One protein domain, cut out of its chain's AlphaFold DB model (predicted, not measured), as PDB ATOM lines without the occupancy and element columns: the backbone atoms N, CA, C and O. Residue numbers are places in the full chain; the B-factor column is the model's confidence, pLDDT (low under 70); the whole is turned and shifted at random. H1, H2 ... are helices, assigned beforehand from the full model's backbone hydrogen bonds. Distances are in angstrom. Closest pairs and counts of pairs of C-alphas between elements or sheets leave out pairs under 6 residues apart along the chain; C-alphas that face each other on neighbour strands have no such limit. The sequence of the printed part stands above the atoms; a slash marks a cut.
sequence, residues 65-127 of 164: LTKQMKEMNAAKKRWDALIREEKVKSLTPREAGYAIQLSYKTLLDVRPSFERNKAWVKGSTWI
ATOM      1  N   LEU A  65     -59.128 -29.958  25.887       71.75
ATOM      2  CA  LEU A  65     -58.267 -30.766  25.016       71.75
ATOM      3  C   LEU A  65     -57.485 -29.905  24.015       71.75
ATOM      4  O   LEU A  65     -56.288 -30.128  23.795       71.75
ATOM      5  N   THR A  66     -58.123 -28.897  23.417       78.81
ATOM      6  CA  THR A  66     -57.448 -27.976  22.486       78.81
ATOM      7  C   THR A  66     -56.439 -27.082  23.205       78.81
ATOM      8  O   THR A  66     -55.331 -26.865  22.694       78.81
ATOM      9  N   LYS A  67     -56.746 -26.631  24.425       83.56
ATOM     10  CA  LYS A  67     -55.811 -25.922  25.306       83.56
ATOM     11  C   LYS A  67     -54.621 -26.802  25.679       83.56
ATOM     12  O   LYS A  67     -53.481 -26.356  25.538       83.56
ATOM     13  N   GLN A  68     -54.850 -28.062  26.042       83.88
ATOM     14  CA  GLN A  68     -53.789 -29.022  26.348       83.88
ATOM     15  C   GLN A  68     -52.906 -29.315  25.126       83.88
ATOM     16  O   GLN A  68     -51.680 -29.323  25.241       83.88
ATOM     17  N   MET A  69     -53.484 -29.480  23.931       86.62
ATOM     18  CA  MET A  69     -52.715 -29.631  22.687       86.62
ATOM     19  C   MET A  69     -51.859 -28.397  22.389       86.62
ATOM     20  O   MET A  69     -50.708 -28.522  21.959       86.62
ATOM     21  N   LYS A  70     -52.380 -27.194  22.646       88.19
ATOM     22  CA  LYS A  70     -51.637 -25.941  22.478       88.19
ATOM     23  C   LYS A  70     -50.499 -25.812  23.489       88.19
ATOM     24  O   LYS A  70     -49.394 -25.427  23.100       88.19
ATOM     25  N   GLU A  71     -50.731 -26.163  24.749       89.94
ATOM     26  CA  GLU A  71     -49.705 -26.185  25.797       89.94
ATOM     27  C   GLU A  71     -48.623 -27.230  25.508       89.94
ATOM     28  O   GLU A  71     -47.435 -26.916  25.594       89.94
ATOM     29  N   MET A  72     -49.005 -28.424  25.055       90.06
ATOM     30  CA  MET A  72     -48.073 -29.469  24.629       90.06
ATOM     31  C   MET A  72     -47.208 -29.003  23.452       90.06
ATOM     32  O   MET A  72     -45.986 -29.159  23.474       90.06
ATOM     33  N   ASN A  73     -47.809 -28.345  22.457       89.44
ATOM     34  CA  ASN A  73     -47.076 -27.750  21.340       89.44
ATOM     35  C   ASN A  73     -46.139 -26.620  21.790       89.44
ATOM     36  O   ASN A  73     -45.019 -26.511  21.289       89.44
ATOM     37  N   ALA A  74     -46.566 -25.782  22.736       91.31
ATOM     38  CA  ALA A  74     -45.731 -24.721  23.292       91.31
ATOM     39  C   ALA A  74     -44.542 -25.293  24.082       91.31
ATOM     40  O   ALA A  74     -43.420 -24.813  23.926       91.31
ATOM     41  N   ALA A  75     -44.761 -26.338  24.881       88.69
ATOM     42  CA  ALA A  75     -43.708 -27.043  25.604       88.69
ATOM     43  C   ALA A  75     -42.709 -27.697  24.641       88.69
ATOM     44  O   ALA A  75     -41.505 -27.494  24.789       88.69
ATOM     45  N   LYS A  76     -43.193 -28.384  23.598       88.88
ATOM     46  CA  LYS A  76     -42.342 -28.975  22.558       88.88
ATOM     47  C   LYS A  76     -41.488 -27.919  21.856       88.88
ATOM     48  O   LYS A  76     -40.279 -28.075  21.774       88.88
ATOM     49  N   LYS A  77     -42.081 -26.792  21.443       92.56
ATOM     50  CA  LYS A  77     -41.337 -25.682  20.821       92.56
ATOM     51  C   LYS A  77     -40.253 -25.110  21.738       92.56
ATOM     52  O   LYS A  77     -39.167 -24.793  21.260       92.56
ATOM     53  N   ARG A  78     -40.541 -24.980  23.039       90.19
ATOM     54  CA  ARG A  78     -39.556 -24.534  24.040       90.19
ATOM     55  C   ARG A  78     -38.423 -25.547  24.198       90.19
ATOM     56  O   ARG A  78     -37.266 -25.148  24.197       90.19
ATOM     57  N   TRP A  79     -38.738 -26.836  24.279       88.69
ATOM     58  CA  TRP A  79     -37.740 -27.905  24.350       88.69
ATOM     59  C   TRP A  79     -36.849 -27.948  23.100       88.69
ATOM     60  O   TRP A  79     -35.624 -27.968  23.208       88.69
ATOM     61  N   ASP A  80     -37.449 -27.851  21.914       88.06
ATOM     62  CA  ASP A  80     -36.726 -27.839  20.640       88.06
ATOM     63  C   ASP A  80     -35.784 -26.630  20.521       88.06
ATOM     64  O   ASP A  80     -34.698 -26.740  19.952       88.06
ATOM     65  N   ALA A  81     -36.166 -25.470  21.069       89.06
ATOM     66  CA  ALA A  81     -35.288 -24.302  21.131       89.06
ATOM     67  C   ALA A  81     -34.040 -24.573  21.989       89.06
ATOM     68  O   ALA A  81     -32.932 -24.258  21.563       89.06
ATOM     69  N   LEU A  82     -34.192 -25.242  23.137       84.31
ATOM     70  CA  LEU A  82     -33.067 -25.612  24.007       84.31
ATOM     71  C   LEU A  82     -32.107 -26.617  23.353       84.31
ATOM     72  O   LEU A  82     -30.905 -26.578  23.627       84.31
ATOM     73  N   ILE A  83     -32.614 -27.494  22.481       84.56
ATOM     74  CA  ILE A  83     -31.780 -28.399  21.678       84.56
ATOM     75  C   ILE A  83     -31.002 -27.611  20.618       84.56
ATOM     76  O   ILE A  83     -29.795 -27.803  20.484       84.56
ATOM     77  N   ARG A  84     -31.662 -26.699  19.884       85.25
ATOM     78  CA  ARG A  84     -30.993 -25.868  18.862       85.25
ATOM     79  C   ARG A  84     -29.915 -24.963  19.449       85.25
ATOM     80  O   ARG A  84     -28.884 -24.778  18.822       85.25
ATOM     81  N   GLU A  85     -30.142 -24.424  20.644       81.81
ATOM     82  CA  GLU A  85     -29.168 -23.607  21.382       81.81
ATOM     83  C   GLU A  85     -28.037 -24.440  22.024       81.81
ATOM     84  O   GLU A  85     -27.215 -23.897  22.760       81.81
ATOM     85  N   GLU A  86     -28.010 -25.761  21.803       76.12
ATOM     86  CA  GLU A  86     -27.047 -26.705  22.390       76.12
ATOM     87  C   GLU A  86     -26.970 -26.617  23.929       76.12
ATOM     88  O   GLU A  86     -25.948 -26.907  24.568       76.12
ATOM     89  N   LYS A  87     -28.068 -26.185  24.560       75.94
ATOM     90  CA  LYS A  87     -28.219 -26.188  26.019       75.94
ATOM     91  C   LYS A  87     -28.522 -27.592  26.523       75.94
ATOM     92  O   LYS A  87     -28.027 -27.973  27.577       75.94
ATOM     93  N   VAL A  88     -29.289 -28.362  25.750       73.31
ATOM     94  CA  VAL A  88     -29.600 -29.766  26.027       73.31
ATOM     95  C   VAL A  88     -29.024 -30.616  24.903       73.31
ATOM     96  O   VAL A  88     -29.477 -30.540  23.763       73.31
ATOM     97  N   LYS A  89     -28.013 -31.423  25.222       81.44
ATOM     98  CA  LYS A  89     -27.355 -32.327  24.275       81.44
ATOM     99  C   LYS A  89     -27.114 -33.672  24.941       81.44
ATOM    100  O   LYS A  89     -26.638 -33.731  26.071       81.44
ATOM    101  N   SER A  90     -27.427 -34.750  24.230       79.25
ATOM    102  CA  SER A  90     -26.993 -36.088  24.623       79.25
ATOM    103  C   SER A  90     -25.498 -36.211  24.342       79.25
ATOM    104  O   SER A  90     -25.083 -36.111  23.187       79.25
ATOM    105  N   LEU A  91     -24.703 -36.404  25.388       79.06
ATOM    106  CA  LEU A  91     -23.258 -36.575  25.281       79.06
ATOM    107  C   LEU A  91     -22.885 -38.047  25.410       79.06
ATOM    108  O   LEU A  91     -23.457 -38.781  26.218       79.06
ATOM    109  N   THR A  92     -21.879 -38.465  24.653       80.69
ATOM    110  CA  THR A  92     -21.200 -39.739  24.897       80.69
ATOM    111  C   THR A  92     -20.322 -39.643  26.153       80.69
ATOM    112  O   THR A  92     -19.899 -38.546  26.529       80.69
ATOM    113  N   PRO A  93     -19.972 -40.766  26.813       75.38
ATOM    114  CA  PRO A  93     -19.140 -40.737  28.021       75.38
ATOM    115  C   PRO A  93     -17.796 -40.015  27.835       75.38
ATOM    116  O   PRO A  93     -17.332 -39.319  28.738       75.38
ATOM    117  N   ARG A  94     -17.189 -40.136  26.645       77.31
ATOM    118  CA  ARG A  94     -15.939 -39.448  26.295       77.31
ATOM    119  C   ARG A  94     -16.134 -37.934  26.225       77.31
ATOM    120  O   ARG A  94     -15.331 -37.190  26.774       77.31
ATOM    121  N   GLU A  95     -17.209 -37.482  25.588       80.19
ATOM    122  CA  GLU A  95     -17.547 -36.060  25.486       80.19
ATOM    123  C   GLU A  95     -17.949 -35.471  26.838       80.19
ATOM    124  O   GLU A  95     -17.575 -34.343  27.138       80.19
ATOM    125  N   ALA A  96     -18.642 -36.236  27.682       75.38
ATOM    126  CA  ALA A  96     -19.007 -35.821  29.032       75.38
ATOM    127  C   ALA A  96     -17.767 -35.527  29.892       75.38
ATOM    128  O   ALA A  96     -17.741 -34.531  30.610       75.38
ATOM    129  N   GLY A  97     -16.712 -36.344  29.776       75.00
ATOM    130  CA  GLY A  97     -15.441 -36.101  30.469       75.00
ATOM    131  C   GLY A  97     -14.800 -34.765  30.081       75.00
ATOM    132  O   GLY A  97     -14.364 -34.013  30.950       75.00
ATOM    133  N   TYR A  98     -14.810 -34.432  28.789       77.12
ATOM    134  CA  TYR A  98     -14.307 -33.145  28.301       77.12
ATOM    135  C   TYR A  98     -15.243 -31.976  28.630       77.12
ATOM    136  O   TYR A  98     -14.777 -30.879  28.932       77.12
ATOM    137  N   ALA A  99     -16.557 -32.199  28.614       73.31
ATOM    138  CA  ALA A  99     -17.553 -31.166  28.867       73.31
ATOM    139  C   ALA A  99     -17.453 -30.598  30.287       73.31
ATOM    140  O   ALA A  99     -17.611 -29.395  30.444       73.31
ATOM    141  N   ILE A 100     -17.119 -31.402  31.302       73.56
ATOM    142  CA  ILE A 100     -16.903 -30.878  32.667       73.56
ATOM    143  C   ILE A 100     -15.702 -29.931  32.733       73.56
ATOM    144  O   ILE A 100     -15.719 -28.961  33.483       73.56
ATOM    145  N   GLN A 101     -14.650 -30.220  31.968       71.88
ATOM    146  CA  GLN A 101     -13.414 -29.439  32.009       71.88
ATOM    147  C   GLN A 101     -13.518 -28.151  31.191       71.88
ATOM    148  O   GLN A 101     -12.958 -27.130  31.575       71.88
ATOM    149  N   LEU A 102     -14.212 -28.207  30.054       68.62
ATOM    150  CA  LEU A 102     -14.241 -27.125  29.069       68.62
ATOM    151  C   LEU A 102     -15.507 -26.271  29.144       68.62
ATOM    152  O   LEU A 102     -15.491 -25.121  28.710       68.62
ATOM    153  N   SER A 103     -16.612 -26.818  29.655       64.25
ATOM    154  CA  SER A 103     -17.893 -26.123  29.707       64.25
ATOM    155  C   SER A 103     -18.357 -25.949  31.148       64.25
ATOM    156  O   SER A 103     -18.449 -26.899  31.913       64.25
ATOM    157  N   TYR A 104     -18.740 -24.727  31.504       71.75
ATOM    158  CA  TYR A 104     -19.390 -24.386  32.779       71.75
ATOM    159  C   TYR A 104     -20.852 -24.889  32.845       71.75
ATOM    160  O   TYR A 104     -21.690 -24.329  33.548       71.75
ATOM    161  N   LYS A 105     -21.196 -25.923  32.064       74.50
ATOM    162  CA  LYS A 105     -22.543 -26.491  31.961       74.50
ATOM    163  C   LYS A 105     -22.688 -27.663  32.932       74.50
ATOM    164  O   LYS A 105     -21.790 -28.489  33.074       74.50
ATOM    165  N   THR A 106     -23.843 -27.761  33.581       79.31
ATOM    166  CA  THR A 106     -24.144 -28.858  34.509       79.31
ATOM    167  C   THR A 106     -24.484 -30.133  33.739       79.31
ATOM    168  O   THR A 106     -25.378 -30.129  32.895       79.31
ATOM    169  N   LEU A 107     -23.798 -31.237  34.047       85.25
ATOM    170  CA  LEU A 107     -24.128 -32.551  33.493       85.25
ATOM    171  C   LEU A 107     -25.178 -33.254  34.350       85.25
ATOM    172  O   LEU A 107     -25.023 -33.344  35.567       85.25
ATOM    173  N   LEU A 108     -26.209 -33.790  33.699       86.62
ATOM    174  CA  LEU A 108     -27.259 -34.576  34.340       86.62
ATOM    175  C   LEU A 108     -27.060 -36.060  34.013       86.62
ATOM    176  O   LEU A 108     -27.078 -36.447  32.844       86.62
ATOM    177  N   ASP A 109     -26.867 -36.887  35.038       81.75
ATOM    178  CA  ASP A 109     -26.864 -38.347  34.918       81.75
ATOM    179  C   ASP A 109     -28.254 -38.867  35.292       81.75
ATOM    180  O   ASP A 109     -28.688 -38.709  36.430       81.75
ATOM    181  N   VAL A 110     -28.963 -39.460  34.336       84.88
ATOM    182  CA  VAL A 110     -30.339 -39.961  34.516       84.88
ATOM    183  C   VAL A 110     -30.409 -41.481  34.676       84.88
ATOM    184  O   VAL A 110     -31.495 -42.061  34.705       84.88
ATOM    185  N   ARG A 111     -29.253 -42.153  34.723       84.56
ATOM    186  CA  ARG A 111     -29.186 -43.615  34.787       84.56
ATOM    187  C   ARG A 111     -29.666 -44.138  36.146       84.56
ATOM    188  O   ARG A 111     -29.513 -43.449  37.157       84.56
ATOM    189  N   PRO A 112     -30.205 -45.363  36.203       83.19
ATOM    190  CA  PRO A 112     -30.524 -46.025  37.466       83.19
ATOM    191  C   PRO A 112     -29.260 -46.269  38.314       83.19
ATOM    192  O   PRO A 112     -28.139 -46.337  37.792       83.19
ATOM    193  N   SER A 113     -29.429 -46.410  39.632       83.69
ATOM    194  CA  SER A 113     -28.316 -46.461  40.596       83.69
ATOM    195  C   SER A 113     -27.288 -47.555  40.287       83.69
ATOM    196  O   SER A 113     -26.080 -47.326  40.393       83.69
ATOM    197  N   PHE A 114     -27.743 -48.725  39.825       82.06
ATOM    198  CA  PHE A 114     -26.878 -49.866  39.515       82.06
ATOM    199  C   PHE A 114     -25.874 -49.593  38.383       82.06
ATOM    200  O   PHE A 114     -24.796 -50.192  38.362       82.06
ATOM    201  N   GLU A 115     -26.195 -48.704  37.438       83.12
ATOM    202  CA  GLU A 115     -25.266 -48.296  36.379       83.12
ATOM    203  C   GLU A 115     -24.329 -47.194  36.857       83.12
ATOM    204  O   GLU A 115     -23.126 -47.238  36.588       83.12
ATOM    205  N   ARG A 116     -24.866 -46.227  37.609       84.94
ATOM    206  CA  ARG A 116     -24.091 -45.113  38.158       84.94
ATOM    207  C   ARG A 116     -22.979 -45.592  39.089       84.94
ATOM    208  O   ARG A 116     -21.864 -45.082  39.016       84.94
ATOM    209  N   ASN A 117     -23.261 -46.593  39.921       83.88
ATOM    210  CA  ASN A 117     -22.294 -47.138  40.877       83.88
ATOM    211  C   ASN A 117     -21.067 -47.766  40.202       83.88
ATOM    212  O   ASN A 117     -20.008 -47.846  40.818       83.88
ATOM    213  N   LYS A 118     -21.182 -48.190  38.938       87.12
ATOM    214  CA  LYS A 118     -20.058 -48.743  38.170       87.12
ATOM    215  C   LYS A 118     -19.155 -47.647  37.617       87.12
ATOM    216  O   LYS A 118     -17.937 -47.787  37.630       87.12
ATOM    217  N   ALA A 119     -19.752 -46.576  37.100       81.56
ATOM    218  CA  ALA A 119     -19.028 -45.456  36.520       81.56
ATOM    219  C   ALA A 119     -19.909 -44.207  36.482       81.56
ATOM    220  O   ALA A 119     -21.049 -44.255  36.013       81.56
ATOM    221  N   TRP A 120     -19.353 -43.072  36.892       84.44
ATOM    222  CA  TRP A 120     -20.005 -41.766  36.845       84.44
ATOM    223  C   TRP A 120     -18.974 -40.672  36.580       84.44
ATOM    224  O   TRP A 120     -17.776 -40.858  36.801       84.44
ATOM    225  N   VAL A 121     -19.441 -39.529  36.084       82.62
ATOM    226  CA  VAL A 121     -18.567 -38.388  35.806       82.62
ATOM    227  C   VAL A 121     -18.544 -37.474  37.030       82.62
ATOM    228  O   VAL A 121     -19.587 -37.001  37.475       82.62
ATOM    229  N   LYS A 122     -17.356 -37.227  37.593       82.94
ATOM    230  CA  LYS A 122     -17.202 -36.406  38.803       82.94
ATOM    231  C   LYS A 122     -17.733 -34.987  38.572       82.94
ATOM    232  O   LYS A 122     -17.193 -34.274  37.740       82.94
ATOM    233  N   GLY A 123     -18.747 -34.578  39.336       81.50
ATOM    234  CA  GLY A 123     -19.404 -33.271  39.193       81.50
ATOM    235  C   GLY A 123     -20.731 -33.296  38.425       81.50
ATOM    236  O   GLY A 123     -21.343 -32.244  38.257       81.50
ATOM    237  N   SER A 124     -21.211 -34.467  37.984       83.94
ATOM    238  CA  SER A 124     -22.575 -34.601  37.462       83.94
ATOM    239  C   SER A 124     -23.626 -34.613  38.581       83.94
ATOM    240  O   SER A 124     -23.399 -35.132  39.676       83.94
ATOM    241  N   THR A 125     -24.805 -34.055  38.292       87.06
ATOM    242  CA  THR A 125     -25.998 -34.160  39.144       87.06
ATOM    243  C   THR A 125     -26.776 -35.406  38.748       87.06
ATOM    244  O   THR A 125     -27.132 -35.574  37.583       87.06
ATOM    245  N   TRP A 126     -27.030 -36.292  39.708       87.50
ATOM    246  CA  TRP A 126     -27.765 -37.529  39.465       87.50
ATOM    247  C   TRP A 126     -29.264 -37.338  39.692       87.50
ATOM    248  O   TRP A 126     -29.667 -36.814  40.728       87.50
ATOM    249  N   ILE A 127     -30.073 -37.783  38.732       84.75
ATOM    250  CA  ILE A 127     -31.532 -37.763  38.795       84.75
ATOM    251  C   ILE A 127     -32.027 -39.210  38.647       84.75
ATOM    252  O   ILE A 127     -31.996 -39.753  37.540       84.75
TER     253      ILE A 127
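Overview. This is residues 65 to 127 of the 164 residues of an uncharacterized protein of Papaver somniferum (UniProt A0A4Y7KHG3). Picture a long straight helix, H1, reaching out as an arm from a small head, which is made of the helix H2, the one-turn helix H3 and the loops that join and follow them. H2 and H3 sit at different sides of this head, and two short stretches of loop, residues 108 to 109 and 125 to 126, pair with each other within it; the arm makes most of the length. You will find 63 residues printed, with three named helices in the order H1, H2, H3 and no named strand, and the class is all helix. The whole is only just loose, close to extended, with a radius of gyration of the C-alphas of 15.5 A, and it spans 45 by 28 by 15 A, an outline that is only just flat.

Arrangement. Start with H1, residues 65 to 84, the longest helix with 20 residues. Its residues 65 to 78 stand free, as do residues 81 to 86, of which 81 to 84 belong to H1: no C-alpha 8 or more residues away along the chain lies within 10 A of them. Go on to H2, residues 93 to 102, which is apart from H1, with no C-alpha of the one within 8 A of the other. By the same test H3, residues 113 to 116, is apart from H1 and also from H2. Look next at residues 108 to 109, which pair with residues 125 to 126 as parallel strands do, in stretches too short to be named. On the backbone, every O i to N i+4 pair of H1 is within hydrogen-bond range, against 5 of 6 in H2. H3 is too short for such a pair, and its one O i to N i+3 pair is within range.

Along the chain. Find C-alpha 65 at (-58.267, -30.766, 25.016); from there H1 runs 28.4 A to C-alpha 84 at (-30.993, -25.868, 18.862). H2 measures 14.5 A from C-alpha 93 to C-alpha 102. H3 covers 5.1 A from C-alpha 113 to C-alpha 116, where you read (-24.091, -45.113, 38.158).

Size, cuts and confidence. The two C-alphas farthest apart are those of Thr 66 and Lys 118, at 45.6 A, while those of Leu 65 and Ile 127, the first and last printed, are 30.9 A apart. Without the stretches that stand free, the body has 43 residues and spans 28 by 25 by 15 A, with a radius of gyration of 10.6 A. The printed part has no cut, and both links, 8 residues from H1 to H2 and 10 from H2 to H3, are short. The mean pLDDT of the printed part is 82.0, and residues 102 to 103 are under 70.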